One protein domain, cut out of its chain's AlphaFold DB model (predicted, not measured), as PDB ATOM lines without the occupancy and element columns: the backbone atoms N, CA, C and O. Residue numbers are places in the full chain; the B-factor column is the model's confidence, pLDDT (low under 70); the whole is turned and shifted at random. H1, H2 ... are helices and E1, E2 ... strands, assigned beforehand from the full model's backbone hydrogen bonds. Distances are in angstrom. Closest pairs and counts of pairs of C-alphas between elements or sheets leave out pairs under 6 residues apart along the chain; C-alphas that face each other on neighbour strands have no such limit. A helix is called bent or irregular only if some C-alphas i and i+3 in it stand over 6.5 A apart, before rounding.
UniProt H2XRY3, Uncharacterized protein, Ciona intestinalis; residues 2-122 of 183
ATOM      1  N   ALA A   2     119.139 134.142 164.800       61.28
ATOM      2  CA  ALA A   2     120.192 134.307 163.771       61.28
ATOM      3  C   ALA A   2     120.215 135.661 163.010       61.28
ATOM      4  O   ALA A   2     121.264 136.101 162.540       61.28
ATOM      5  N   GLY A   3     119.066 136.334 162.874       73.06
ATOM      6  CA  GLY A   3     118.970 137.628 162.187       73.06
ATOM      7  C   GLY A   3     119.458 138.831 163.003       73.06
ATOM      8  O   GLY A   3     119.966 139.783 162.413       73.06
ATOM      9  N   GLU A   4     119.323 138.799 164.331       74.94
ATOM     10  CA  GLU A   4     119.744 139.892 165.226       74.94
ATOM     11  C   GLU A   4     121.250 139.847 165.470       74.94
ATOM     12  O   GLU A   4     121.923 140.857 165.272       74.94
ATOM     13  N   ASP A   5     121.802 138.655 165.718       81.75
ATOM     14  CA  ASP A   5     123.252 138.457 165.819       81.75
ATOM     15  C   ASP A   5     123.975 138.970 164.560       81.75
ATOM     16  O   ASP A   5     124.988 139.664 164.642       81.75
ATOM     17  N   SER A   6     123.415 138.716 163.369       83.31
ATOM     18  CA  SER A   6     123.981 139.209 162.105       83.31
ATOM     19  C   SER A   6     124.048 140.740 162.033       83.31
ATOM     20  O   SER A   6     124.984 141.279 161.438       83.31
ATOM     21  N   LYS A   7     123.083 141.455 162.625       85.12
ATOM     22  CA  LYS A   7     123.080 142.926 162.664       85.12
ATOM     23  C   LYS A   7     124.134 143.450 163.634       85.12
ATOM     24  O   LYS A   7     124.921 144.305 163.233       85.12
ATOM     25  N   ILE A   8     124.211 142.871 164.834       88.94
ATOM     26  CA  ILE A   8     125.217 143.210 165.850       88.94
ATOM     27  C   ILE A   8     126.626 143.071 165.265       88.94
ATOM     28  O   ILE A   8     127.407 144.023 165.282       88.94
ATOM     29  N   PHE A   9     126.940 141.926 164.651       87.44
ATOM     30  CA  PHE A   9     128.263 141.694 164.066       87.44
ATOM     31  C   PHE A   9     128.572 142.617 162.885       87.44
ATOM     32  O   PHE A   9     129.718 143.035 162.726       87.44
ATOM     33  N   LYS A  10     127.577 142.968 162.058       87.38
ATOM     34  CA  LYS A  10     127.766 143.943 160.972       87.38
ATOM     35  C   LYS A  10     128.091 145.330 161.520       87.38
ATOM     36  O   LYS A  10     129.029 145.953 161.023       87.38
ATOM     37  N   LEU A  11     127.359 145.788 162.537       86.12
ATOM     38  CA  LEU A  11     127.596 147.098 163.136       86.12
ATOM     39  C   LEU A  11     128.944 147.149 163.859       86.12
ATOM     40  O   LEU A  11     129.698 148.099 163.672       86.12
ATOM     41  N   LEU A  12     129.294 146.103 164.611       85.75
ATOM     42  CA  LEU A  12     130.607 145.995 165.245       85.75
ATOM     43  C   LEU A  12     131.735 145.984 164.219       85.75
ATOM     44  O   LEU A  12     132.716 146.700 164.384       85.75
ATOM     45  N   LYS A  13     131.598 145.210 163.137       87.25
ATOM     46  CA  LYS A  13     132.596 145.183 162.063       87.25
ATOM     47  C   LYS A  13     132.802 146.575 161.473       87.25
ATOM     48  O   LYS A  13     133.942 146.968 161.259       87.25
ATOM     49  N   PHE A  14     131.716 147.314 161.255       86.25
ATOM     50  CA  PHE A  14     131.783 148.690 160.780       86.25
ATOM     51  C   PHE A  14     132.477 149.616 161.792       86.25
ATOM     52  O   PHE A  14     133.411 150.325 161.423       86.25
ATOM     53  N   ALA A  15     132.108 149.541 163.074       85.69
ATOM     54  CA  ALA A  15     132.718 150.328 164.147       85.69
ATOM     55  C   ALA A  15     134.219 150.030 164.331       85.69
ATOM     56  O   ALA A  15     134.997 150.925 164.637       85.69
ATOM     57  N   LEU A  16     134.657 148.789 164.104       85.31
ATOM     58  CA  LEU A  16     136.076 148.421 164.156       85.31
ATOM     59  C   LEU A  16     136.887 148.989 162.982       85.31
ATOM     60  O   LEU A  16     138.099 149.149 163.105       85.31
ATOM     61  N   THR A  17     136.239 149.279 161.852       87.25
ATOM     62  CA  THR A  17     136.894 149.827 160.654       87.25
ATOM     63  C   THR A  17     136.820 151.345 160.553       87.25
ATOM     64  O   THR A  17     137.690 151.946 159.928       87.25
ATOM     65  N   ASP A  18     135.808 151.969 161.157       84.19
ATOM     66  CA  ASP A  18     135.564 153.404 161.052       84.19
ATOM     67  C   ASP A  18     135.426 154.046 162.439       84.19
ATOM     68  O   ASP A  18     134.447 153.858 163.162       84.19
ATOM     69  N   SER A  19     136.424 154.855 162.800       78.25
ATOM     70  CA  SER A  19     136.457 155.558 164.085       78.25
ATOM     71  C   SER A  19     135.419 156.681 164.211       78.25
ATOM     72  O   SER A  19     135.096 157.079 165.331       78.25
ATOM     73  N   SER A  20     134.861 157.172 163.094       79.31
ATOM     74  CA  SER A  20     133.841 158.231 163.099       79.31
ATOM     75  C   SER A  20     132.556 157.798 163.812       79.31
ATOM     76  O   SER A  20     131.827 158.629 164.353       79.31
ATOM     77  N   VAL A  21     132.325 156.486 163.892       76.69
ATOM     78  CA  VAL A  21     131.193 155.861 164.583       76.69
ATOM     79  C   VAL A  21     131.190 156.172 166.084       76.69
ATOM     80  O   VAL A  21     130.124 156.243 166.691       76.69
ATOM     81  N   PHE A  22     132.365 156.414 166.675       74.12
ATOM     82  CA  PHE A  22     132.520 156.729 168.098       74.12
ATOM     83  C   PHE A  22     132.496 158.232 168.407       74.12
ATOM     84  O   PHE A  22     132.694 158.619 169.562       74.12
ATOM     85  N   LEU A  23     132.293 159.095 167.407       73.88
ATOM     86  CA  LEU A  23     132.210 160.532 167.645       73.88
ATOM     87  C   LEU A  23     130.921 160.888 168.412       73.88
ATOM     88  O   LEU A  23     129.883 160.248 168.211       73.88
ATOM     89  N   PRO A  24     130.955 161.920 169.279       68.25
ATOM     90  CA  PRO A  24     129.759 162.403 169.963       68.25
ATOM     91  C   PRO A  24     128.671 162.779 168.947       68.25
ATOM     92  O   PRO A  24     128.943 163.501 167.991       68.25
ATOM     93  N   GLY A  25     127.447 162.282 169.139       70.81
ATOM     94  CA  GLY A  25     126.350 162.489 168.182       70.81
ATOM     95  C   GLY A  25     126.444 161.633 166.913       70.81
ATOM     96  O   GLY A  25     125.679 161.844 165.973       70.81
ATOM     97  N   GLY A  26     127.359 160.659 166.874       74.25
ATOM     98  CA  GLY A  26     127.459 159.688 165.793       74.25
ATOM     99  C   GLY A  26     126.166 158.884 165.638       74.25
ATOM    100  O   GLY A  26     125.557 158.461 166.625       74.25
ATOM    101  N   LYS A  27     125.779 158.643 164.380       78.31
ATOM    102  CA  LYS A  27     124.516 158.002 163.969       78.31
ATOM    103  C   LYS A  27     124.222 156.667 164.669       78.31
ATOM    104  O   LYS A  27     123.058 156.325 164.831       78.31
ATOM    105  N   TYR A  28     125.259 155.936 165.074       83.00
ATOM    106  CA  TYR A  28     125.153 154.589 165.645       83.00
ATOM    107  C   TYR A  28     125.608 154.501 167.106       83.00
ATOM    108  O   TYR A  28     125.741 153.405 167.639       83.00
ATOM    109  N   SER A  29     125.891 155.631 167.758       80.12
ATOM    110  CA  SER A  29     126.482 155.641 169.104       80.12
ATOM    111  C   SER A  29     125.608 154.943 170.157       80.12
ATOM    112  O   SER A  29     126.137 154.207 170.988       80.12
ATOM    113  N   SER A  30     124.283 155.114 170.093       83.06
ATOM    114  CA  SER A  30     123.328 154.439 170.981       83.06
ATOM    115  C   SER A  30     123.218 152.942 170.691       83.06
ATOM    116  O   SER A  30     123.379 152.133 171.598       83.06
ATOM    117  N   GLU A  31     123.030 152.569 169.422       88.25
ATOM    118  CA  GLU A  31     122.904 151.168 168.988       88.25
ATOM    119  C   GLU A  31     124.178 150.371 169.306       88.25
ATOM    120  O   GLU A  31     124.131 149.217 169.719       88.25
ATOM    121  N   LEU A  32     125.347 151.003 169.179       87.12
ATOM    122  CA  LEU A  32     126.615 150.387 169.544       87.12
ATOM    123  C   LEU A  32     126.731 150.159 171.056       87.12
ATOM    124  O   LEU A  32     127.204 149.103 171.469       87.12
ATOM    125  N   ALA A  33     126.295 151.122 171.873       86.44
ATOM    126  CA  ALA A  33     126.284 150.972 173.325       86.44
ATOM    127  C   ALA A  33     125.349 149.833 173.768       86.44
ATOM    128  O   ALA A  33     125.745 149.014 174.597       86.44
ATOM    129  N   GLU A  34     124.158 149.738 173.174       88.94
ATOM    130  CA  GLU A  34     123.197 148.656 173.418       88.94
ATOM    131  C   GLU A  34     123.761 147.293 173.002       88.94
ATOM    132  O   GLU A  34     123.751 146.358 173.800       88.94
ATOM    133  N   ASN A  35     124.356 147.196 171.811       91.06
ATOM    134  CA  ASN A  35     124.990 145.966 171.341       91.06
ATOM    135  C   ASN A  35     126.143 145.532 172.254       91.06
ATOM    136  O   ASN A  35     126.274 144.353 172.580       91.06
ATOM    137  N   CYS A  36     126.988 146.470 172.695       89.31
ATOM    138  CA  CYS A  36     128.042 146.177 173.663       89.31
ATOM    139  C   CYS A  36     127.464 145.672 174.989       89.31
ATOM    140  O   CYS A  36     128.018 144.737 175.564       89.31
ATOM    141  N   HIS A  37     126.358 146.254 175.456       90.50
ATOM    142  CA  HIS A  37     125.674 145.811 176.664       90.50
ATOM    143  C   HIS A  37     125.122 144.392 176.514       90.50
ATOM    144  O   HIS A  37     125.388 143.545 177.368       90.50
ATOM    145  N   GLU A  38     124.429 144.104 175.414       91.81
ATOM    146  CA  GLU A  38     123.889 142.775 175.138       91.81
ATOM    147  C   GLU A  38     124.998 141.719 175.099       91.81
ATOM    148  O   GLU A  38     124.887 140.671 175.736       91.81
ATOM    149  N   LEU A  39     126.103 142.006 174.406       91.19
ATOM    150  CA  LEU A  39     127.244 141.098 174.329       91.19
ATOM    151  C   LEU A  39     127.877 140.863 175.704       91.19
ATOM    152  O   LEU A  39     128.109 139.716 176.070       91.19
ATOM    153  N   PHE A  40     128.079 141.916 176.503       91.75
ATOM    154  CA  PHE A  40     128.598 141.784 177.869       91.75
ATOM    155  C   PHE A  40     127.711 140.907 178.751       91.75
ATOM    156  O   PHE A  40     128.206 140.098 179.537       91.75
ATOM    157  N   GLN A  41     126.392 141.039 178.611       92.12
ATOM    158  CA  GLN A  41     125.441 140.236 179.365       92.12
ATOM    159  C   GLN A  41     125.460 138.756 178.974       92.12
ATOM    160  O   GLN A  41     124.933 137.947 179.733       92.12
ATOM    161  N   ARG A  42     126.042 138.350 177.842       90.81
ATOM    162  CA  ARG A  42     126.167 136.921 177.503       90.81
ATOM    163  C   ARG A  42     127.192 136.227 178.400       90.81
ATOM    164  O   ARG A  42     126.923 135.130 178.887       90.81
ATOM    165  N   ASP A  43     128.287 136.918 178.705       89.81
ATOM    166  CA  ASP A  43     129.418 136.362 179.454       89.81
ATOM    167  C   ASP A  43     129.394 136.717 180.949       89.81
ATOM    168  O   ASP A  43     129.935 135.978 181.770       89.81
ATOM    169  N   TYR A  44     128.736 137.815 181.335       91.38
ATOM    170  CA  TYR A  44     128.774 138.328 182.706       91.38
ATOM    171  C   TYR A  44     127.394 138.701 183.254       91.38
ATOM    172  O   TYR A  44     126.481 139.122 182.540       91.38
ATOM    173  N   VAL A  45     127.242 138.599 184.573       90.44
ATOM    174  CA  VAL A  45     126.275 139.402 185.327       90.44
ATOM    175  C   VAL A  45     126.882 140.791 185.460       90.44
ATOM    176  O   VAL A  45     127.970 140.933 186.017       90.44
ATOM    177  N   CYS A  46     126.204 141.799 184.922       91.06
ATOM    178  CA  CYS A  46     126.704 143.169 184.877       91.06
ATOM    179  C   CYS A  46     125.879 144.087 185.779       91.06
ATOM    180  O   CYS A  46     124.669 143.913 185.909       91.06
ATOM    181  N   THR A  47     126.533 145.102 186.332       91.19
ATOM    182  CA  THR A  47     125.903 146.317 186.857       91.19
ATOM    183  C   THR A  47     126.224 147.481 185.917       91.19
ATOM    184  O   THR A  47     127.177 147.414 185.134       91.19
ATOM    185  N   SER A  48     125.430 148.546 185.949       89.69
ATOM    186  CA  SER A  48     125.652 149.729 185.115       89.69
ATOM    187  C   SER A  48     125.641 150.993 185.956       89.69
ATOM    188  O   SER A  48     124.727 151.189 186.753       89.69
ATOM    189  N   MET A  49     126.611 151.872 185.726       90.44
ATOM    190  CA  MET A  49     126.684 153.188 186.353       90.44
ATOM    191  C   MET A  49     126.255 154.270 185.363       90.44
ATOM    192  O   MET A  49     126.681 154.261 184.202       90.44
ATOM    193  N   ASP A  50     125.442 155.214 185.833       91.25
ATOM    194  CA  ASP A  50     125.022 156.369 185.045       91.25
ATOM    195  C   ASP A  50     126.148 157.410 184.958       91.25
ATOM    196  O   ASP A  50     126.701 157.868 185.957       91.25
ATOM    197  N   ASN A  51     126.483 157.789 183.731       91.62
ATOM    198  CA  ASN A  51     127.405 158.863 183.393       91.62
ATOM    199  C   ASN A  51     126.799 159.779 182.309       91.62
ATOM    200  O   ASN A  51     127.525 160.450 181.578       91.62
ATOM    201  N   SER A  52     125.467 159.837 182.206       90.38
ATOM    202  CA  SER A  52     124.716 160.659 181.245       90.38
ATOM    203  C   SER A  52     125.118 162.135 181.275       90.38
ATOM    204  O   SER A  52     125.181 162.799 180.243       90.38
ATOM    205  N   ARG A  53     125.454 162.641 182.466       89.62
ATOM    206  CA  ARG A  53     125.909 164.020 182.704       89.62
ATOM    207  C   ARG A  53     127.433 164.170 182.748       89.62
ATOM    208  O   ARG A  53     127.928 165.219 183.148       89.62
ATOM    209  N   GLY A  54     128.193 163.122 182.419       87.88
ATOM    210  CA  GLY A  54     129.658 163.123 182.504       87.88
ATOM    211  C   GLY A  54     130.207 163.257 183.932       87.88
ATOM    212  O   GLY A  54     131.386 163.577 184.109       87.88
ATOM    213  N   GLN A  55     129.362 163.046 184.949       88.31
ATOM    214  CA  GLN A  55     129.699 163.255 186.355       88.31
ATOM    215  C   GLN A  55     130.780 162.301 186.848       88.31
ATOM    216  O   GLN A  55     131.570 162.717 187.685       88.31
ATOM    217  N   LEU A  56     130.872 161.074 186.323       89.56
ATOM    218  CA  LEU A  56     131.954 160.141 186.652       89.56
ATOM    219  C   LEU A  56     133.215 160.476 185.846       89.56
ATOM    220  O   LEU A  56     134.302 160.619 186.400       89.56
ATOM    221  N   CYS A  57     133.072 160.653 184.532       90.81
ATOM    222  CA  CYS A  57     134.119 161.166 183.651       90.81
ATOM    223  C   CYS A  57     133.500 161.653 182.335       90.81
ATOM    224  O   CYS A  57     132.830 160.888 181.646       90.81
ATOM    225  N   SER A  58     133.806 162.882 181.912       89.88
ATOM    226  CA  SER A  58     133.284 163.469 180.663       89.88
ATOM    227  C   SER A  58     133.745 162.765 179.385       89.88
ATOM    228  O   SER A  58     133.223 163.026 178.309       89.88
ATOM    229  N   THR A  59     134.750 161.893 179.489       89.06
ATOM    230  CA  THR A  59     135.311 161.157 178.348       89.06
ATOM    231  C   THR A  59     135.050 159.656 178.408       89.06
ATOM    232  O   THR A  59     135.609 158.910 177.602       89.06
ATOM    233  N   TYR A  60     134.247 159.208 179.374       91.50
ATOM    234  CA  TYR A  60     133.693 157.857 179.397       91.50
ATOM    235  C   TYR A  60     132.312 157.848 178.735       91.50
ATOM    236  O   TYR A  60     131.680 158.903 178.644       91.50
ATOM    237  N   PRO A  61     131.839 156.680 178.266       89.50
ATOM    238  CA  PRO A  61     130.490 156.543 177.730       89.50
ATOM    239  C   PRO A  61     129.420 156.995 178.730       89.50
ATOM    240  O   PRO A  61     129.665 157.044 179.937       89.50
ATOM    241  N   VAL A  62     128.221 157.291 178.222       89.56
ATOM    242  CA  VAL A  62     127.067 157.730 179.032       89.56
ATOM    243  C   VAL A  62     126.598 156.678 180.035       89.56
ATOM    244  O   VAL A  62     126.052 157.026 181.072       89.56
ATOM    245  N   GLN A  63     126.846 155.401 179.757       90.75
ATOM    246  CA  GLN A  63     126.604 154.296 180.673       90.75
ATOM    247  C   GLN A  63     127.895 153.488 180.782       90.75
ATOM    248  O   GLN A  63     128.452 153.057 179.772       90.75
ATOM    249  N   VAL A  64     128.392 153.303 182.003       92.06
ATOM    250  CA  VAL A  64     129.595 152.504 182.261       92.06
ATOM    251  C   VAL A  64     129.158 151.142 182.775       92.06
ATOM    252  O   VAL A  64     128.599 151.035 183.864       92.06
ATOM    253  N   ILE A  65     129.400 150.107 181.977       92.94
ATOM    254  CA  ILE A  65     129.059 148.723 182.314       92.94
ATOM    255  C   ILE A  65     130.202 148.119 183.124       92.94
ATOM    256  O   ILE A  65     131.367 148.260 182.752       92.94
ATOM    257  N   VAL A  66     129.862 147.444 184.218       92.12
ATOM    258  CA  VAL A  66     130.813 146.785 185.112       92.12
ATOM    259  C   VAL A  66     130.419 145.313 185.243       92.12
ATOM    260  O   VAL A  66     129.329 145.020 185.743       92.12
ATOM    261  N   PRO A  67     131.265 144.367 184.800       91.50
ATOM    262  CA  PRO A  67     131.020 142.949 185.028       91.50
ATOM    263  C   PRO A  67     131.226 142.649 186.513       91.50
ATOM    264  O   PRO A  67     132.258 143.009 187.057       91.50
ATOM    265  N   VAL A  68     130.266 142.007 187.173       88.31
ATOM    266  CA  VAL A  68     130.329 141.668 188.610       88.31
ATOM    267  C   VAL A  68     130.649 140.190 188.811       88.31
ATOM    268  O   VAL A  68     131.338 139.813 189.753       88.31
ATOM    269  N   LYS A  69     130.151 139.333 187.916       87.25
ATOM    270  CA  LYS A  69     130.312 137.882 188.017       87.25
ATOM    271  C   LYS A  69     130.330 137.235 186.642       87.25
ATOM    272  O   LYS A  69     129.554 137.617 185.774       87.25
ATOM    273  N   GLU A  70     131.169 136.222 186.459       87.38
ATOM    274  CA  GLU A  70     131.182 135.384 185.255       87.38
ATOM    275  C   GLU A  70     129.927 134.498 185.186       87.38
ATOM    276  O   GLU A  70     129.563 133.814 186.150       87.38
ATOM    277  N   LYS A  71     129.275 134.467 184.021       86.62
ATOM    278  CA  LYS A  71     128.285 133.448 183.665       86.62
ATOM    279  C   LYS A  71     129.062 132.219 183.210       86.62
ATOM    280  O   LYS A  71     129.457 132.091 182.057       86.62
ATOM    281  N   ILE A  72     129.356 131.354 184.173       70.06
ATOM    282  CA  ILE A  72     130.233 130.193 184.019       70.06
ATOM    283  C   ILE A  72     129.749 129.295 182.867       70.06
ATOM    284  O   ILE A  72     128.812 128.516 183.036       70.06
ATOM    285  N   HIS A  73     130.454 129.330 181.738       64.94
ATOM    286  CA  HIS A  73     130.394 128.298 180.706       64.94
ATOM    287  C   HIS A  73     131.722 127.524 180.744       64.94
ATOM    288  O   HIS A  73     132.740 127.981 180.239       64.94
ATOM    289  N   GLY A  74     131.748 126.373 181.423       60.41
ATOM    290  CA  GLY A  74     132.848 125.395 181.329       60.41
ATOM    291  C   GLY A  74     134.166 125.670 182.082       60.41
ATOM    292  O   GLY A  74     134.994 124.772 182.129       60.41
ATOM    293  N   LEU A  75     134.377 126.834 182.714       61.78
ATOM    294  CA  LEU A  75     135.675 127.209 183.334       61.78
ATOM    295  C   LEU A  75     135.791 126.989 184.858       61.78
ATOM    296  O   LEU A  75     136.758 127.429 185.482       61.78
ATOM    297  N   LYS A  76     134.834 126.283 185.476       62.41
ATOM    298  CA  LYS A  76     134.807 126.029 186.936       62.41
ATOM    299  C   LYS A  76     136.062 125.338 187.482       62.41
ATOM    300  O   LYS A  76     136.326 125.427 188.674       62.41
ATOM    301  N   GLU A  77     136.798 124.642 186.623       64.31
ATOM    302  CA  GLU A  77     137.995 123.883 186.988       64.31
ATOM    303  C   GLU A  77     139.251 124.766 187.135       64.31
ATOM    304  O   GLU A  77     140.127 124.446 187.930       64.31
ATOM    305  N   TYR A  78     139.325 125.908 186.436       68.06
ATOM    306  CA  TYR A  78     140.495 126.806 186.454       68.06
ATOM    307  C   TYR A  78     140.359 127.985 187.419       68.06
ATOM    308  O   TYR A  78     141.359 128.516 187.903       68.06
ATOM    309  N   CYS A  79     139.128 128.407 187.697       66.81
ATOM    310  CA  CYS A  79     138.852 129.554 188.542       66.81
ATOM    311  C   CYS A  79     138.226 129.086 189.869       66.81
ATOM    312  O   CYS A  79     137.046 128.726 189.877       66.81
ATOM    313  N   PRO A  80     138.957 129.088 191.000       63.34
ATOM    314  CA  PRO A  80     138.351 128.804 192.299       63.34
ATOM    315  C   PRO A  80     137.242 129.828 192.580       63.34
ATOM    316  O   PRO A  80     137.403 131.007 192.266       63.34
ATOM    317  N   ASN A  81     136.114 129.371 193.141       59.84
ATOM    318  CA  ASN A  81     134.931 130.187 193.442       59.84
ATOM    319  C   ASN A  81     135.265 131.330 194.424       59.84
ATOM    320  O   ASN A  81     134.991 131.226 195.615       59.84
ATOM    321  N   ASN A  82     135.815 132.433 193.926       59.25
ATOM    322  CA  ASN A  82     135.873 133.707 194.629       59.25
ATOM    323  C   ASN A  82     134.703 134.550 194.133       59.25
ATOM    324  O   ASN A  82     134.787 135.236 193.114       59.25
ATOM    325  N   GLN A  83     133.572 134.421 194.823       62.78
ATOM    326  CA  GLN A  83     132.455 135.341 194.654       62.78
ATOM    327  C   GLN A  83     132.800 136.592 195.453       62.78
ATOM    328  O   GLN A  83     132.687 136.598 196.673       62.78
ATOM    329  N   ASN A  84     133.292 137.618 194.765       62.84
ATOM    330  CA  ASN A  84     133.354 138.946 195.349       62.84
ATOM    331  C   ASN A  84     131.956 139.540 195.197       62.84
ATOM    332  O   ASN A  84     131.595 139.998 194.112       62.84
ATOM    333  N   ASP A  85     131.158 139.465 196.259       68.38
ATOM    334  CA  ASP A  85     129.940 140.258 196.333       68.38
ATOM    335  C   ASP A  85     130.365 141.721 196.407       68.38
ATOM    336  O   ASP A  85     131.170 142.121 197.248       68.38
ATOM    337  N   PHE A  86     129.898 142.491 195.436       70.81
ATOM    338  CA  PHE A  86     130.391 143.826 195.175       70.81
ATOM    339  C   PHE A  86     129.247 144.824 195.339       70.81
ATOM    340  O   PHE A  86     128.234 144.716 194.643       70.81
ATOM    341  N   ASP A  87     129.399 145.778 196.259       80.94
ATOM    342  CA  ASP A  87     128.409 146.831 196.468       80.94
ATOM    343  C   ASP A  87     128.637 147.995 195.489       80.94
ATOM    344  O   ASP A  87     129.729 148.554 195.369       80.94
ATOM    345  N   ASN A  88     127.571 148.386 194.787       79.12
ATOM    346  CA  ASN A  88     127.586 149.530 193.879       79.12
ATOM    347  C   ASN A  88     127.927 150.837 194.610       79.12
ATOM    348  O   ASN A  88     128.530 151.719 194.001       79.12
ATOM    349  N   SER A  89     127.537 150.983 195.882       84.00
ATOM    350  CA  SER A  89     127.798 152.210 196.643       84.00
ATOM    351  C   SER A  89     129.301 152.411 196.889       84.00
ATOM    352  O   SER A  89     129.860 153.457 196.554       84.00
ATOM    353  N   GLU A  90     129.980 151.352 197.331       87.25
ATOM    354  CA  GLU A  90     131.423 151.328 197.560       87.25
ATOM    355  C   GLU A  90     132.213 151.596 196.270       87.25
ATOM    356  O   GLU A  90     133.208 152.327 196.278       87.25
ATOM    357  N   LEU A  91     131.748 151.075 195.127       86.19
ATOM    358  CA  LEU A  91     132.374 151.346 193.830       86.19
ATOM    359  C   LEU A  91     132.410 152.826 193.502       86.19
ATOM    360  O   LEU A  91     133.435 153.343 193.060       86.19
ATOM    361  N   VAL A  92     131.265 153.488 193.654       86.88
ATOM    362  CA  VAL A  92     131.122 154.895 193.301       86.88
ATOM    363  C   VAL A  92     132.059 155.725 194.172       86.88
ATOM    364  O   VAL A  92     132.773 156.581 193.646       86.88
ATOM    365  N   ASP A  93     132.163 155.405 195.460       88.56
ATOM    366  CA  ASP A  93     133.097 156.060 196.373       88.56
ATOM    367  C   ASP A  93     134.562 155.846 195.965       88.56
ATOM    368  O   ASP A  93     135.353 156.798 195.925       88.56
ATOM    369  N   LEU A  94     134.941 154.617 195.602       89.38
ATOM    370  CA  LEU A  94     136.285 154.301 195.105       89.38
ATOM    371  C   LEU A  94     136.598 155.033 193.793       89.38
ATOM    372  O   LEU A  94     137.711 155.535 193.611       89.38
ATOM    373  N   ILE A  95     135.621 155.151 192.895       90.00
ATOM    374  CA  ILE A  95     135.736 155.901 191.640       90.00
ATOM    375  C   ILE A  95     135.967 157.387 191.914       90.00
ATOM    376  O   ILE A  95     136.876 157.988 191.324       90.00
ATOM    377  N   GLN A  96     135.178 157.976 192.815       88.12
ATOM    378  CA  GLN A  96     135.290 159.392 193.160       88.12
ATOM    379  C   GLN A  96     136.635 159.709 193.808       88.12
ATOM    380  O   GLN A  96     137.230 160.735 193.498       88.12
ATOM    381  N   LYS A  97     137.183 158.812 194.629       88.12
ATOM    382  CA  LYS A  97     138.540 158.975 195.177       88.12
ATOM    383  C   LYS A  97     139.606 158.789 194.091       88.12
ATOM    384  O   LYS A  97     140.509 159.612 193.936       88.12
ATOM    385  N   GLY A  98     139.484 157.738 193.281       87.31
ATOM    386  CA  GLY A  98     140.494 157.336 192.301       87.31
ATOM    387  C   GLY A  98     140.652 158.280 191.104       87.31
ATOM    388  O   GLY A  98     141.750 158.397 190.553       87.31
ATOM    389  N   ARG A  99     139.593 158.986 190.685       89.38
ATOM    390  CA  ARG A  99     139.649 159.888 189.517       89.38
ATOM    391  C   ARG A  99     140.611 161.065 189.694       89.38
ATOM    392  O   ARG A  99     141.154 161.548 188.700       89.38
ATOM    393  N   PHE A 100     140.825 161.545 190.921       86.00
ATOM    394  CA  PHE A 100     141.687 162.706 191.177       86.00
ATOM    395  C   PHE A 100     143.164 162.381 190.956       86.00
ATOM    396  O   PHE A 100     143.915 163.227 190.477       86.00
ATOM    397  N   ALA A 101     143.551 161.127 191.192       88.44
ATOM    398  CA  ALA A 101     144.905 160.637 190.962       88.44
ATOM    399  C   ALA A 101     145.217 160.361 189.479       88.44
ATOM    400  O   ALA A 101     146.327 159.942 189.156       88.44
ATOM    401  N   ARG A 102     144.260 160.544 188.558       89.81
ATOM    402  CA  ARG A 102     144.373 160.131 187.150       89.81
ATOM    403  C   ARG A 102     144.179 161.296 186.189       89.81
ATOM    404  O   ARG A 102     143.300 162.150 186.358       89.81
ATOM    405  N   THR A 103     144.965 161.294 185.113       89.25
ATOM    406  CA  THR A 103     144.848 162.332 184.084       89.25
ATOM    407  C   THR A 103     143.447 162.321 183.469       89.25
ATOM    408  O   THR A 103     142.805 161.274 183.332       89.25
ATOM    409  N   ARG A 104     142.912 163.499 183.149       87.31
ATOM    410  CA  ARG A 104     141.516 163.711 182.684       87.31
ATOM    411  C   ARG A 104     140.395 163.085 183.545       87.31
ATOM    412  O   ARG A 104     139.257 163.016 183.096       87.31
ATOM    413  N   GLY A 105     140.682 162.629 184.772       88.88
ATOM    414  CA  GLY A 105     139.666 162.017 185.637       88.88
ATOM    415  C   GLY A 105     139.236 160.611 185.206       88.88
ATOM    416  O   GLY A 105     138.175 160.154 185.614       88.88
ATOM    417  N   ARG A 106     140.023 159.930 184.362       93.31
ATOM    418  CA  ARG A 106     139.724 158.565 183.896       93.31
ATOM    419  C   ARG A 106     140.134 157.543 184.958       93.31
ATOM    420  O   ARG A 106     141.278 157.084 184.980       93.31
ATOM    421  N   PHE A 107     139.202 157.239 185.855       93.94
ATOM    422  CA  PHE A 107     139.375 156.294 186.960       93.94
ATOM    423  C   PHE A 107     139.597 154.844 186.476       93.94
ATOM    424  O   PHE A 107     139.265 154.533 185.329       93.94
ATOM    425  N   PRO A 108     140.139 153.942 187.320       93.75
ATOM    426  CA  PRO A 108     140.208 152.504 187.038       93.75
ATOM    427  C   PRO A 108     138.810 151.889 186.883       93.75
ATOM    428  O   PRO A 108     138.187 151.501 187.862       93.75
ATOM    429  N   ALA A 109     138.309 151.817 185.650       92.44
ATOM    430  CA  ALA A 109     137.035 151.176 185.341       92.44
ATOM    431  C   ALA A 109     137.262 149.679 185.083       92.44
ATOM    432  O   ALA A 109     138.065 149.357 184.196       92.44
ATOM    433  N   PRO A 110     136.596 148.767 185.813       92.25
ATOM    434  CA  PRO A 110     136.628 147.343 185.501       92.25
ATOM    435  C   PRO A 110     136.000 147.090 184.129       92.25
ATOM    436  O   PRO A 110     134.895 147.551 183.861       92.25
ATOM    437  N   VAL A 111     136.711 146.373 183.258       93.19
ATOM    438  CA  VAL A 111     136.243 146.042 181.901       93.19
ATOM    439  C   VAL A 111     136.111 144.544 181.662       93.19
ATOM    440  O   VAL A 111     135.368 144.147 180.778       93.19
ATOM    441  N   LEU A 112     136.806 143.701 182.427       92.75
ATOM    442  CA  LEU A 112     136.653 142.245 182.386       92.75
ATOM    443  C   LEU A 112     136.745 141.697 183.810       92.75
ATOM    444  O   LEU A 112     137.486 142.242 184.633       92.75
ATOM    445  N   PHE A 113     136.033 140.607 184.075       89.81
ATOM    446  CA  PHE A 113     136.112 139.868 185.329       89.81
ATOM    447  C   PHE A 113     136.516 138.432 185.013       89.81
ATOM    448  O   PHE A 113     135.764 137.735 184.358       89.81
ATOM    449  N   VAL A 114     137.711 138.004 185.410       87.19
ATOM    450  CA  VAL A 114     138.252 136.688 185.043       87.19
ATOM    451  C   VAL A 114     138.794 136.002 186.285       87.19
ATOM    452  O   VAL A 114     139.678 136.539 186.957       87.19
ATOM    453  N   CYS A 115     138.278 134.816 186.599       84.44
ATOM    454  CA  CYS A 115     138.691 134.020 187.756       84.44
ATOM    455  C   CYS A 115     138.714 134.800 189.084       84.44
ATOM    456  O   CYS A 115     139.685 134.732 189.847       84.44
ATOM    457  N   GLY A 116     137.671 135.583 189.362       82.62
ATOM    458  CA  GLY A 116     137.591 136.367 190.599       82.62
ATOM    459  C   GLY A 116     138.434 137.649 190.605       82.62
ATOM    460  O   GLY A 116     138.522 138.309 191.640       82.62
ATOM    461  N   LYS A 117     139.073 138.014 189.484       86.56
ATOM    462  CA  LYS A 117     139.932 139.201 189.365       86.56
ATOM    463  C   LYS A 117     139.409 140.168 188.311       86.56
ATOM    464  O   LYS A 117     138.942 139.758 187.253       86.56
ATOM    465  N   PHE A 118     139.561 141.463 188.572       89.62
ATOM    466  CA  PHE A 118     139.196 142.515 187.627       89.62
ATOM    467  C   PHE A 118     140.378 142.921 186.748       89.62
ATOM    468  O   PHE A 118     141.475 143.191 187.240       89.62
ATOM    469  N   ILE A 119     140.128 143.041 185.446       93.25
ATOM    470  CA  ILE A 119     141.001 143.765 184.521       93.25
ATOM    471  C   ILE A 119     140.391 145.148 184.326       93.25
ATOM    472  O   ILE A 119     139.239 145.269 183.905       93.25
ATOM    473  N   CYS A 120     141.167 146.192 184.611       94.19
ATOM    474  CA  CYS A 120     140.702 147.577 184.562       94.19
ATOM    475  C   CYS A 120     141.372 148.380 183.442       94.19
ATOM    476  O   CYS A 120     142.504 148.111 183.037       94.19
ATOM    477  N   ARG A 121     140.694 149.435 182.985       95.06
ATOM    478  CA  ARG A 121     141.234 150.454 182.071       95.06
ATOM    479  C   ARG A 121     141.166 151.824 182.747       95.06
ATOM    480  O   ARG A 121     140.179 152.156 183.394       95.06
ATOM    481  N   SER A 122     142.230 152.613 182.621       95.12
ATOM    482  CA  SER A 122     142.319 153.990 183.139       95.12
ATOM    483  C   SER A 122     143.321 154.804 182.323       95.12
ATOM    484  O   SER A 122     143.987 154.269 181.434       95.12
TER     485      SER A 122
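This is residues 2 to 122 of the 183 residues of an uncharacterized protein of Ciona intestinalis (UniProt H2XRY3). Two strand hairpins, E1 with E2 and E3 with E4, lie side by side with E2 next to E3, and H3 slants away from one side of E1 and E2 as one limb of a V. H1 crosses H3 steeply in the part away from the V's tip, with little H2 beside them, while H4 meets E1 and E2 on the side away from H3, with its residues 88 to 92. The printed part has 121 residues, with four named helices and four named strands in the order H1 H2 H3 E1 E2 H4 E3 E4; each sheet is an antiparallel pair, and the class is mixed, helices and strands. It is only just compact, close to loose, with a radius of gyration of the C-alphas of 15.9 A, and flat, spanning 40 by 40 by 20 A.

H1, residues 2 to 17, begins with C-alpha 2 at (120.192, 134.307, 163.771) and is 23.0 A long. H2 is residues 19 to 22, and H3, residues 29 to 43, measures 22.1 A. E1, residues 44 to 50, begins with C-alpha 44 at (128.774, 138.328, 182.706) and is 18.6 A long; E2, residues 63 to 70, is 20.0 A long. H4, residues 88 to 101, measures 20.8 A and is neither bent nor irregular, but only just: C-alphas 97 and 100 are 6.3 A apart. E3 is residues 109 to 114, and E4, residues 117 to 121, ends with C-alpha 121 at (141.234, 150.454, 182.071).

H1 and H3 only just touch, with 3 pairs of C-alphas within 8 A, the closest Ile 8 and Asn 35 at 6.1 A; they stand at a steep tilt of 62 degrees, opposite ways. H2 is close to H1 but not clearly touching, the C-alphas of Ala 15 and Val 21 being closest at 5.8 A. The closest C-alphas of H3 and E2 are Asp 43 and Glu 70, 6.1 A apart. The hairpin E1 and E2 is antiparallel at 155 degrees, with N 47 and O 66 within hydrogen-bond range at 2.9 A. The closest C-alphas of E2 and E3 are Val 66 and Pro 110, 5.9 A apart. The hairpin E3 and E4 is antiparallel at 146 degrees, with N 111 and O 119 at 2.8 A. Thr 47 and Asn 88 are the closest C-alphas of E1 and H4, at 7.9 A; H3 and H4 are apart. O i to N i+4 pairs are within range in 11 of 12 for H1, 10 of 11 for H3 and 8 of 10 for H4; H2 is too short for such a pair, and its 1 O i to N i+3 pair is within range.

The two C-alphas farthest apart, Ala 2 and Ala 101, are 45.2 A from each other. The printed part has no cut. The links E1 to E2, residues 51 to 62, and E2 to H4, residues 71 to 87, are long. Mean pLDDT of the printed part is 84.2; residues 2, 24 and 73 to 85 are under 70.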